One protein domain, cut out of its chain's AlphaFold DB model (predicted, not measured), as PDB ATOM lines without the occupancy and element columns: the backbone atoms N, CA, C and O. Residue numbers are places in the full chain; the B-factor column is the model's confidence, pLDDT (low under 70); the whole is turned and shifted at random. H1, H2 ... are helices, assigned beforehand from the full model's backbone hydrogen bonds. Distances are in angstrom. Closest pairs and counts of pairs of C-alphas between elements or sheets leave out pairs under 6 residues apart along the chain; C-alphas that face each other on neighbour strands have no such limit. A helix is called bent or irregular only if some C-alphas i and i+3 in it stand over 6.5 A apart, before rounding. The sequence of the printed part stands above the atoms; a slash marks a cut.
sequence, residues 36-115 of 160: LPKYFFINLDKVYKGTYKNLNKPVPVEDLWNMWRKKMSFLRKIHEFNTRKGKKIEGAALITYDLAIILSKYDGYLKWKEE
ATOM      1  N   LEU A  36     183.115 218.861 259.452       94.06
ATOM      2  CA  LEU A  36     184.111 218.661 260.498       94.06
ATOM      3  C   LEU A  36     183.485 217.912 261.680       94.06
ATOM      4  O   LEU A  36     182.437 218.322 262.188       94.06
ATOM      5  N   PRO A  37     184.132 216.852 262.184       94.69
ATOM      6  CA  PRO A  37     183.658 216.153 263.365       94.69
ATOM      7  C   PRO A  37     183.609 217.050 264.606       94.69
ATOM      8  O   PRO A  37     184.488 217.879 264.837       94.69
ATOM      9  N   LYS A  38     182.638 216.799 265.492       94.81
ATOM     10  CA  LYS A  38     182.465 217.548 266.751       94.81
ATOM     11  C   LYS A  38     183.747 217.625 267.591       94.81
ATOM     12  O   LYS A  38     184.016 218.655 268.208       94.81
ATOM     13  N   TYR A  39     184.541 216.552 267.615       94.12
ATOM     14  CA  TYR A  39     185.781 216.502 268.391       94.12
ATOM     15  C   TYR A  39     186.800 217.563 267.952       94.12
ATOM     16  O   TYR A  39     187.573 218.032 268.786       94.12
ATOM     17  N   PHE A  40     186.786 217.981 266.682       95.50
ATOM     18  CA  PHE A  40     187.684 219.014 266.177       95.50
ATOM     19  C   PHE A  40     187.423 220.350 266.880       95.50
ATOM     20  O   PHE A  40     188.342 220.972 267.408       95.50
ATOM     21  N   PHE A  41     186.154 220.739 267.007       95.31
ATOM     22  CA  PHE A  41     185.759 221.962 267.708       95.31
ATOM     23  C   PHE A  41     186.037 221.897 269.214       95.31
ATOM     24  O   PHE A  41     186.419 222.901 269.813       95.31
ATOM     25  N   ILE A  42     185.895 220.717 269.828       95.06
ATOM     26  CA  ILE A  42     186.279 220.502 271.232       95.06
ATOM     27  C   ILE A  42     187.787 220.716 271.407       95.06
ATOM     28  O   ILE A  42     188.213 221.351 272.372       95.06
ATOM     29  N   ASN A  43     188.597 220.212 270.476       95.00
ATOM     30  CA  ASN A  43     190.041 220.412 270.496       95.00
ATOM     31  C   ASN A  43     190.411 221.884 270.294       95.00
ATOM     32  O   ASN A  43     191.242 222.385 271.045       95.00
ATOM     33  N   LEU A  44     189.754 222.595 269.373       95.50
ATOM     34  CA  LEU A  44     189.947 224.039 269.212       95.50
ATOM     35  C   LEU A  44     189.623 224.814 270.493       95.50
ATOM     36  O   LEU A  44     190.401 225.668 270.899       95.50
ATOM     37  N   ASP A  45     188.525 224.494 271.179       94.88
ATOM     38  CA  ASP A  45     188.191 225.173 272.434       94.88
ATOM     39  C   ASP A  45     189.237 224.920 273.534       94.88
ATOM     40  O   ASP A  45     189.599 225.838 274.271       94.88
ATOM     41  N   LYS A  46     189.793 223.704 273.599       95.50
ATOM     42  CA  LYS A  46     190.930 223.393 274.478       95.50
ATOM     43  C   LYS A  46     192.186 224.175 274.096       95.50
ATOM     44  O   LYS A  46     192.883 224.656 274.983       95.50
ATOM     45  N   VAL A  47     192.464 224.335 272.802       96.75
ATOM     46  CA  VAL A  47     193.587 225.140 272.293       96.75
ATOM     47  C   VAL A  47     193.433 226.602 272.719       96.75
ATOM     48  O   VAL A  47     194.353 227.171 273.304       96.75
ATOM     49  N   TYR A  48     192.242 227.178 272.544       95.00
ATOM     50  CA  TYR A  48     191.954 228.558 272.954       95.00
ATOM     51  C   TYR A  48     192.120 228.783 274.456       95.00
ATOM     52  O   TYR A  48     192.493 229.869 274.889       95.00
ATOM     53  N   LYS A  49     191.854 227.751 275.257       93.38
ATOM     54  CA  LYS A  49     191.987 227.786 276.716       93.38
ATOM     55  C   LYS A  49     193.373 227.384 277.219       93.38
ATOM     56  O   LYS A  49     193.617 227.503 278.413       93.38
ATOM     57  N   GLY A  50     194.259 226.890 276.352       93.50
ATOM     58  CA  GLY A  50     195.562 226.359 276.763       93.50
ATOM     59  C   GLY A  50     195.466 225.046 277.544       93.50
ATOM     60  O   GLY A  50     196.364 224.721 278.301       93.50
ATOM     61  N   THR A  51     194.367 224.301 277.396       93.19
ATOM     62  CA  THR A  51     194.140 222.995 278.046       93.19
ATOM     63  C   THR A  51     194.242 221.831 277.061       93.19
ATOM     64  O   THR A  51     193.869 220.695 277.362       93.19
ATOM     65  N   TYR A  52     194.710 222.113 275.844       92.44
ATOM     66  CA  TYR A  52     195.013 221.087 274.859       92.44
ATOM     67  C   TYR A  52     196.252 220.293 275.287       92.44
ATOM     68  O   TYR A  52     197.124 220.802 275.986       92.44
ATOM     69  N   LYS A  53     196.324 219.019 274.895       87.00
ATOM     70  CA  LYS A  53     197.409 218.126 275.316       87.00
ATOM     71  C   LYS A  53     198.766 218.730 274.937       87.00
ATOM     72  O   LYS A  53     198.961 219.096 273.784       87.00
ATOM     73  N   ASN A  54     199.692 218.770 275.897       86.31
ATOM     74  CA  ASN A  54     201.052 219.303 275.739       86.31
ATOM     75  C   ASN A  54     201.117 220.791 275.343       86.31
ATOM     76  O   ASN A  54     202.145 221.249 274.853       86.31
ATOM     77  N   LEU A  55     200.033 221.542 275.547       88.62
ATOM     78  CA  LEU A  55     199.991 222.981 275.335       88.62
ATOM     79  C   LEU A  55     199.987 223.677 276.700       88.62
ATOM     80  O   LEU A  55     199.090 223.448 277.503       88.62
ATOM     81  N   ASN A  56     200.976 224.537 276.945       88.69
ATOM     82  CA  ASN A  56     201.135 225.232 278.232       88.69
ATOM     83  C   ASN A  56     200.641 226.687 278.208       88.69
ATOM     84  O   ASN A  56     200.661 227.365 279.232       88.69
ATOM     85  N   LYS A  57     200.229 227.189 277.040       91.31
ATOM     86  CA  LYS A  57     199.761 228.564 276.842       91.31
ATOM     87  C   LYS A  57     198.475 228.563 276.014       91.31
ATOM     88  O   LYS A  57     198.384 227.792 275.059       91.31
ATOM     89  N   PRO A  58     197.482 229.406 276.339       94.81
ATOM     90  CA  PRO A  58     196.322 229.580 275.475       94.81
ATOM     91  C   PRO A  58     196.752 230.162 274.131       94.81
ATOM     92  O   PRO A  58     197.587 231.062 274.088       94.81
ATOM     93  N   VAL A  59     196.155 229.668 273.049       96.00
ATOM     94  CA  VAL A  59     196.360 230.215 271.704       96.00
ATOM     95  C   VAL A  59     195.114 231.010 271.327       96.00
ATOM     96  O   VAL A  59     194.074 230.399 271.086       96.00
ATOM     97  N   PRO A  60     195.151 232.351 271.271       94.94
ATOM     98  CA  PRO A  60     194.011 233.138 270.814       94.94
ATOM     99  C   PRO A  60     193.560 232.723 269.407       94.94
ATOM    100  O   PRO A  60     194.378 232.359 268.564       94.94
ATOM    101  N   VAL A  61     192.256 232.810 269.128       95.50
ATOM    102  CA  VAL A  61     191.702 232.424 267.816       95.50
ATOM    103  C   VAL A  61     192.323 233.220 266.663       95.50
ATOM    104  O   VAL A  61     192.573 232.665 265.597       95.50
ATOM    105  N   GLU A  62     192.617 234.499 266.890       94.44
ATOM    106  CA  GLU A  62     193.261 235.379 265.912       94.44
ATOM    107  C   GLU A  62     194.680 234.915 265.580       94.44
ATOM    108  O   GLU A  62     195.032 234.817 264.404       94.44
ATOM    109  N   ASP A  63     195.460 234.568 266.604       95.69
ATOM    110  CA  ASP A  63     196.825 234.065 266.450       95.69
ATOM    111  C   ASP A  63     196.818 232.725 265.709       95.69
ATOM    112  O   ASP A  63     197.530 232.564 264.717       95.69
ATOM    113  N   LEU A  64     195.950 231.790 266.123       96.75
ATOM    114  CA  LEU A  64     195.818 230.490 265.466       96.75
ATOM    115  C   LEU A  64     195.469 230.649 263.982       96.75
ATOM    116  O   LEU A  64     196.092 230.026 263.121       96.75
ATOM    117  N   TRP A  65     194.489 231.500 263.672       97.12
ATOM    118  CA  TRP A  65     194.078 231.748 262.295       97.12
ATOM    119  C   TRP A  65     195.191 232.419 261.479       97.12
ATOM    120  O   TRP A  65     195.441 232.035 260.334       97.12
ATOM    121  N   ASN A  66     195.905 233.384 262.064       96.25
ATOM    122  CA  ASN A  66     197.027 234.057 261.418       96.25
ATOM    123  C   ASN A  66     198.146 233.072 261.055       96.25
ATOM    124  O   ASN A  66     198.605 233.055 259.910       96.25
ATOM    125  N   MET A  67     198.532 232.214 262.002       96.62
ATOM    126  CA  MET A  67     199.531 231.172 261.778       96.62
ATOM    127  C   MET A  67     199.112 230.223 260.659       96.62
ATOM    128  O   MET A  67     199.917 229.931 259.775       96.62
ATOM    129  N   TRP A  68     197.848 229.791 260.660       97.31
ATOM    130  CA  TRP A  68     197.319 228.902 259.630       97.31
ATOM    131  C   TRP A  68     197.439 229.519 258.238       97.31
ATOM    132  O   TRP A  68     197.953 228.891 257.313       97.31
ATOM    133  N   ARG A  69     197.036 230.789 258.097       96.12
ATOM    134  CA  ARG A  69     197.142 231.529 256.833       96.12
ATOM    135  C   ARG A  69     198.592 231.669 256.376       96.12
ATOM    136  O   ARG A  69     198.882 231.386 255.217       96.12
ATOM    137  N   LYS A  70     199.498 232.062 257.277       94.69
ATOM    138  CA  LYS A  70     200.931 232.227 256.973       94.69
ATOM    139  C   LYS A  70     201.597 230.912 256.567       94.69
ATOM    140  O   LYS A  70     202.484 230.920 255.723       94.69
ATOM    141  N   LYS A  71     201.179 229.785 257.147       94.44
ATOM    142  CA  LYS A  71     201.779 228.467 256.889       94.44
ATOM    143  C   LYS A  71     201.074 227.662 255.797       94.44
ATOM    144  O   LYS A  71     201.516 226.558 255.503       94.44
ATOM    145  N   MET A  72     200.042 228.189 255.138       94.50
ATOM    146  CA  MET A  72     199.261 227.409 254.169       94.50
ATOM    147  C   MET A  72     200.077 226.919 252.958       94.50
ATOM    148  O   MET A  72     199.801 225.848 252.420       94.50
ATOM    149  N   SER A  73     201.077 227.678 252.500       94.69
ATOM    150  CA  SER A  73     201.999 227.236 251.439       94.69
ATOM    151  C   SER A  73     202.881 226.075 251.909       94.69
ATOM    152  O   SER A  73     203.010 225.068 251.218       94.69
ATOM    153  N   PHE A  74     203.430 226.186 253.117       94.56
ATOM    154  CA  PHE A  74     204.234 225.152 253.762       94.56
ATOM    155  C   PHE A  74     203.444 223.856 254.001       94.56
ATOM    156  O   PHE A  74     203.929 222.776 253.676       94.56
ATOM    157  N   LEU A  75     202.204 223.955 254.494       96.19
ATOM    158  CA  LEU A  75     201.331 222.793 254.694       96.19
ATOM    159  C   LEU A  75     201.073 222.059 253.373       96.19
ATOM    160  O   LEU A  75     201.245 220.846 253.310       96.19
ATOM    161  N   ARG A  76     200.787 222.792 252.287       94.62
ATOM    162  CA  ARG A  76     200.619 222.200 250.950       94.62
ATOM    163  C   ARG A  76     201.867 221.451 250.473       94.62
ATOM    164  O   ARG A  76     201.746 220.314 250.025       94.62
ATOM    165  N   LYS A  77     203.065 222.026 250.657       95.75
ATOM    166  CA  LYS A  77     204.339 221.338 250.353       95.75
ATOM    167  C   LYS A  77     204.469 220.021 251.137       95.75
ATOM    168  O   LYS A  77     204.856 219.000 250.567       95.75
ATOM    169  N   ILE A  78     204.098 220.010 252.423       94.69
ATOM    170  CA  ILE A  78     204.089 218.787 253.246       94.69
ATOM    171  C   ILE A  78     203.092 217.758 252.706       94.69
ATOM    172  O   ILE A  78     203.414 216.571 252.636       94.69
ATOM    173  N   HIS A  79     201.887 218.182 252.321       94.25
ATOM    174  CA  HIS A  79     200.854 217.283 251.796       94.25
ATOM    175  C   HIS A  79     201.304 216.610 250.499       94.25
ATOM    176  O   HIS A  79     201.154 215.395 250.347       94.25
ATOM    177  N   GLU A  80     201.909 217.375 249.592       94.75
ATOM    178  CA  GLU A  80     202.486 216.856 248.351       94.75
ATOM    179  C   GLU A  80     203.602 215.847 248.630       94.75
ATOM    180  O   GLU A  80     203.607 214.751 248.064       94.75
ATOM    181  N   PHE A  81     204.520 216.179 249.540       94.12
ATOM    182  CA  PHE A  81     205.600 215.280 249.935       94.12
ATOM    183  C   PHE A  81     205.066 213.967 250.528       94.12
ATOM    184  O   PHE A  81     205.469 212.883 250.103       94.12
ATOM    185  N   ASN A  82     204.113 214.049 251.457       92.81
ATOM    186  CA  ASN A  82     203.488 212.880 252.074       92.81
ATOM    187  C   ASN A  82     202.755 212.016 251.043       92.81
ATOM    188  O   ASN A  82     202.872 210.789 251.074       92.81
ATOM    189  N   THR A  83     202.068 212.642 250.085       93.50
ATOM    190  CA  THR A  83     201.399 211.941 248.980       93.50
ATOM    191  C   THR A  83     202.407 211.184 248.114       93.50
ATOM    192  O   THR A  83     202.214 209.998 247.855       93.50
ATOM    193  N   ARG A  84     203.537 211.810 247.749       94.44
ATOM    194  CA  ARG A  84     204.631 211.155 246.997       94.44
ATOM    195  C   ARG A  84     205.257 209.978 247.754       94.44
ATOM    196  O   ARG A  84     205.767 209.054 247.134       94.44
ATOM    197  N   LYS A  85     205.214 209.996 249.089       94.12
ATOM    198  CA  LYS A  85     205.686 208.908 249.964       94.12
ATOM    199  C   LYS A  85     204.614 207.852 250.272       94.12
ATOM    200  O   LYS A  85     204.850 206.997 251.120       94.12
ATOM    201  N   GLY A  86     203.445 207.914 249.629       92.38
ATOM    202  CA  GLY A  86     202.346 206.965 249.840       92.38
ATOM    203  C   GLY A  86     201.587 207.150 251.160       92.38
ATOM    204  O   GLY A  86     200.798 206.292 251.539       92.38
ATOM    205  N   LYS A  87     201.799 208.265 251.869       92.94
ATOM    206  CA  LYS A  87     201.143 208.609 253.142       92.94
ATOM    207  C   LYS A  87     200.077 209.685 252.930       92.94
ATOM    208  O   LYS A  87     200.098 210.720 253.593       92.94
ATOM    209  N   LYS A  88     199.186 209.488 251.956       92.19
ATOM    210  CA  LYS A  88     198.123 210.455 251.644       92.19
ATOM    211  C   LYS A  88     197.169 210.587 252.839       92.19
ATOM    212  O   LYS A  88     196.696 209.581 253.360       92.19
ATOM    213  N   ILE A  89     196.899 211.821 253.265       91.69
ATOM    214  CA  ILE A  89     195.954 212.153 254.342       91.69
ATOM    215  C   ILE A  89     194.901 213.090 253.747       91.69
ATOM    216  O   ILE A  89     195.254 214.021 253.028       91.69
ATOM    217  N   GLU A  90     193.623 212.858 254.042       89.56
ATOM    218  CA  GLU A  90     192.507 213.606 253.450       89.56
ATOM    219  C   GLU A  90     191.444 213.996 254.488       89.56
ATOM    220  O   GLU A  90     191.410 213.488 255.616       89.56
ATOM    221  N   GLY A  91     190.564 214.919 254.092       90.50
ATOM    222  CA  GLY A  91     189.395 215.331 254.864       90.50
ATOM    223  C   GLY A  91     189.735 215.856 256.263       90.50
ATOM    224  O   GLY A  91     190.714 216.569 256.474       90.50
ATOM    225  N   ALA A  92     188.925 215.482 257.255       92.00
ATOM    226  CA  ALA A  92     189.088 215.952 258.633       92.00
ATOM    227  C   ALA A  92     190.413 215.515 259.294       92.00
ATOM    228  O   ALA A  92     190.908 216.195 260.200       92.00
ATOM    229  N   ALA A  93     191.000 214.399 258.847       93.12
ATOM    230  CA  ALA A  93     192.291 213.938 259.353       93.12
ATOM    231  C   ALA A  93     193.417 214.896 258.943       93.12
ATOM    232  O   ALA A  93     194.277 215.203 259.767       93.12
ATOM    233  N   LEU A  94     193.363 215.429 257.717       95.12
ATOM    234  CA  LEU A  94     194.331 216.402 257.210       95.12
ATOM    235  C   LEU A  94     194.326 217.686 258.044       95.12
ATOM    236  O   LEU A  94     195.370 218.170 258.460       95.12
ATOM    237  N   ILE A  95     193.140 218.189 258.374       96.12
ATOM    238  CA  ILE A  95     192.982 219.423 259.157       96.12
ATOM    239  C   ILE A  95     193.470 219.223 260.596       96.12
ATOM    240  O   ILE A  95     194.082 220.109 261.189       96.12
ATOM    241  N   THR A  96     193.231 218.040 261.168       95.00
ATOM    242  CA  THR A  96     193.741 217.688 262.502       95.00
ATOM    243  C   THR A  96     195.268 217.569 262.499       95.00
ATOM    244  O   THR A  96     195.923 217.999 263.448       95.00
ATOM    245  N   TYR A  97     195.834 217.014 261.428       95.56
ATOM    246  CA  TYR A  97     197.276 216.929 261.221       95.56
ATOM    247  C   TYR A  97     197.911 218.323 261.091       95.56
ATOM    248  O   TYR A  97     198.882 218.630 261.784       95.56
ATOM    249  N   ASP A  98     197.304 219.204 260.300       96.62
ATOM    250  CA  ASP A  98     197.768 220.579 260.120       96.62
ATOM    251  C   ASP A  98     197.681 221.397 261.413       96.62
ATOM    252  O   ASP A  98     198.612 222.140 261.728       96.62
ATOM    253  N   LEU A  99     196.628 221.200 262.216       96.31
ATOM    254  CA  LEU A  99     196.534 221.793 263.553       96.31
ATOM    255  C   LEU A  99     197.745 221.407 264.413       96.31
ATOM    256  O   LEU A  99     198.335 222.272 265.056       96.31
ATOM    257  N   ALA A 100     198.140 220.131 264.418       95.19
ATOM    258  CA  ALA A 100     199.291 219.675 265.196       95.19
ATOM    259  C   ALA A 100     200.601 220.335 264.730       95.19
ATOM    260  O   ALA A 100     201.393 220.781 265.564       95.19
ATOM    261  N   ILE A 101     200.803 220.466 263.412       95.56
ATOM    262  CA  ILE A 101     201.963 221.171 262.847       95.56
ATOM    263  C   ILE A 101     201.966 222.633 263.289       95.56
ATOM    264  O   ILE A 101     202.986 223.127 263.767       95.56
ATOM    265  N   ILE A 102     200.839 223.331 263.162       96.31
ATOM    266  CA  ILE A 102     200.731 224.747 263.522       96.31
ATOM    267  C   ILE A 102     201.042 224.951 265.001       96.31
ATOM    268  O   ILE A 102     201.870 225.795 265.337       96.31
ATOM    269  N   LEU A 103     200.448 224.142 265.882       95.56
ATOM    270  CA  LEU A 103     200.687 224.234 267.322       95.56
ATOM    271  C   LEU A 103     202.157 223.986 267.680       95.56
ATOM    272  O   LEU A 103     202.689 224.685 268.538       95.56
ATOM    273  N   SER A 104     202.843 223.075 266.980       93.81
ATOM    274  CA  SER A 104     204.281 222.833 267.196       93.81
ATOM    275  C   SER A 104     205.164 224.056 266.912       93.81
ATOM    276  O   SER A 104     206.303 224.120 267.367       93.81
ATOM    277  N   LYS A 105     204.650 225.039 266.161       93.62
ATOM    278  CA  LYS A 105     205.358 226.271 265.791       93.62
ATOM    279  C   LYS A 105     204.895 227.490 266.594       93.62
ATOM    280  O   LYS A 105     205.312 228.604 266.281       93.62
ATOM    281  N   TYR A 106     204.048 227.309 267.613       95.25
ATOM    282  CA  TYR A 106     203.453 228.434 268.336       95.25
ATOM    283  C   TYR A 106     204.472 229.275 269.107       95.25
ATOM    284  O   TYR A 106     204.425 230.498 269.021       95.25
ATOM    285  N   ASP A 107     205.447 228.657 269.774       93.25
ATOM    286  CA  ASP A 107     206.480 229.417 270.493       93.25
ATOM    287  C   ASP A 107     207.318 230.294 269.549       93.25
ATOM    288  O   ASP A 107     207.627 231.437 269.878       93.25
ATOM    289  N   GLY A 108     207.630 229.800 268.346       93.50
ATOM    290  CA  GLY A 108     208.311 230.596 267.320       93.50
ATOM    291  C   GLY A 108     207.451 231.754 266.811       93.50
ATOM    292  O   GLY A 108     207.953 232.852 266.599       93.50
ATOM    293  N   TYR A 109     206.140 231.540 266.671       95.38
ATOM    294  CA  TYR A 109     205.209 232.609 266.311       95.38
ATOM    295  C   TYR A 109     205.140 233.708 267.378       95.38
ATOM    296  O   TYR A 109     205.091 234.885 267.026       95.38
ATOM    297  N   LEU A 110     205.160 233.344 268.663       94.06
ATOM    298  CA  LEU A 110     205.178 234.319 269.756       94.06
ATOM    299  C   LEU A 110     206.437 235.188 269.714       94.06
ATOM    300  O   LEU A 110     206.310 236.408 269.769       94.06
ATOM    301  N   LYS A 111     207.617 234.586 269.514       94.94
ATOM    302  CA  LYS A 111     208.878 235.331 269.352       94.94
ATOM    303  C   LYS A 111     208.822 236.307 268.179       94.94
ATOM    304  O   LYS A 111     209.064 237.493 268.358       94.94
ATOM    305  N   TRP A 112     208.386 235.836 267.009       94.25
ATOM    306  CA  TRP A 112     208.201 236.699 265.840       94.25
ATOM    307  C   TRP A 112     207.234 237.854 266.134       94.25
ATOM    308  O   TRP A 112     207.475 238.993 265.746       94.25
ATOM    309  N   LYS A 113     206.130 237.591 266.838       92.69
ATOM    310  CA  LYS A 113     205.147 238.622 267.194       92.69
ATOM    311  C   LYS A 113     205.732 239.672 268.146       92.69
ATOM    312  O   LYS A 113     205.411 240.849 267.997       92.69
ATOM    313  N   GLU A 114     206.580 239.260 269.087       93.00
ATOM    314  CA  GLU A 114     207.322 240.154 269.984       93.00
ATOM    315  C   GLU A 114     208.341 241.006 269.211       93.00
ATOM    316  O   GLU A 114     208.331 242.228 269.343       93.00
ATOM    317  N   GLU A 115     209.135 240.403 268.324       92.75
ATOM    318  CA  GLU A 115     210.086 241.112 267.451       92.75
ATOM    319  C   GLU A 115     209.388 242.166 266.579       92.75
ATOM    320  O   GLU A 115     209.847 243.301 266.464       92.75
TER     321      GLU A 115
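Overview. This is residues 36 to 115 of the 160 residues of an uncharacterized protein of Ruminococcus sp. AF18-29 (UniProt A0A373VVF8). Helix H3 lies in the middle of a loosely joined set of helices, with H1 side by side with it on one side and H2b, the second arm of the sharply bent helix H2, on the other. The first arm, H2a, lies across H3 near Ile 102, and H4 leads away past H2a to the last printed residue. The printed part has 80 residues, 60 of them in four named helices in the order H1, H2, H3, H4, with no named strand; the class is all helix. The whole is compact, with a radius of gyration of the C-alphas of 13.3 A, and spans 36 by 33 by 19 A.

Arrangement. H1, residues 38 to 49, and H3, residues 91 to 104, are close but not clearly touching, with closest C-alphas Phe 40 and Thr 96 7.2 A apart; they run the same way at a shallow tilt of 14 degrees. H2, residues 61 to 84, was assigned as one helix by its hydrogen bonds but is bent: C-alphas 70 and 73 are 7.5 A apart, and its arms, H2a and H2b, stand at a steep tilt of 63 degrees. H2a and H3 only just touch, with 3 pairs of C-alphas within 8 A, H3 with residue 102 alone; the closest C-alphas, Trp 68 and Ile 102, are 6.6 A apart, and the lines are about perpendicular at 81 degrees. H2b and H3 are close but not clearly touching, with closest C-alphas Leu 75 and Asp 98 6.9 A apart. H4, residues 106 to 115, and H3 meet only through their link. In H1, H2a, H2b, H3 and H4 every O i to N i+4 pair is within hydrogen-bond range.

Along the chain. H1 begins at C-alpha 38 (182.465, 217.548, 266.751) and is 17.2 A long. H2a holds residues 61 to 70 and H2b residues 73 to 84. H3 is 20.7 A long, and H4 ends at C-alpha 115 (210.086, 241.112, 267.451).

Size, cuts and confidence. The two C-alphas farthest apart, those of Gly 86 and Glu 115, are 39.2 A apart. The link from H1 to H2 is long, with 11 residues. The printed part has no cut, and no printed residue has a pLDDT under 70.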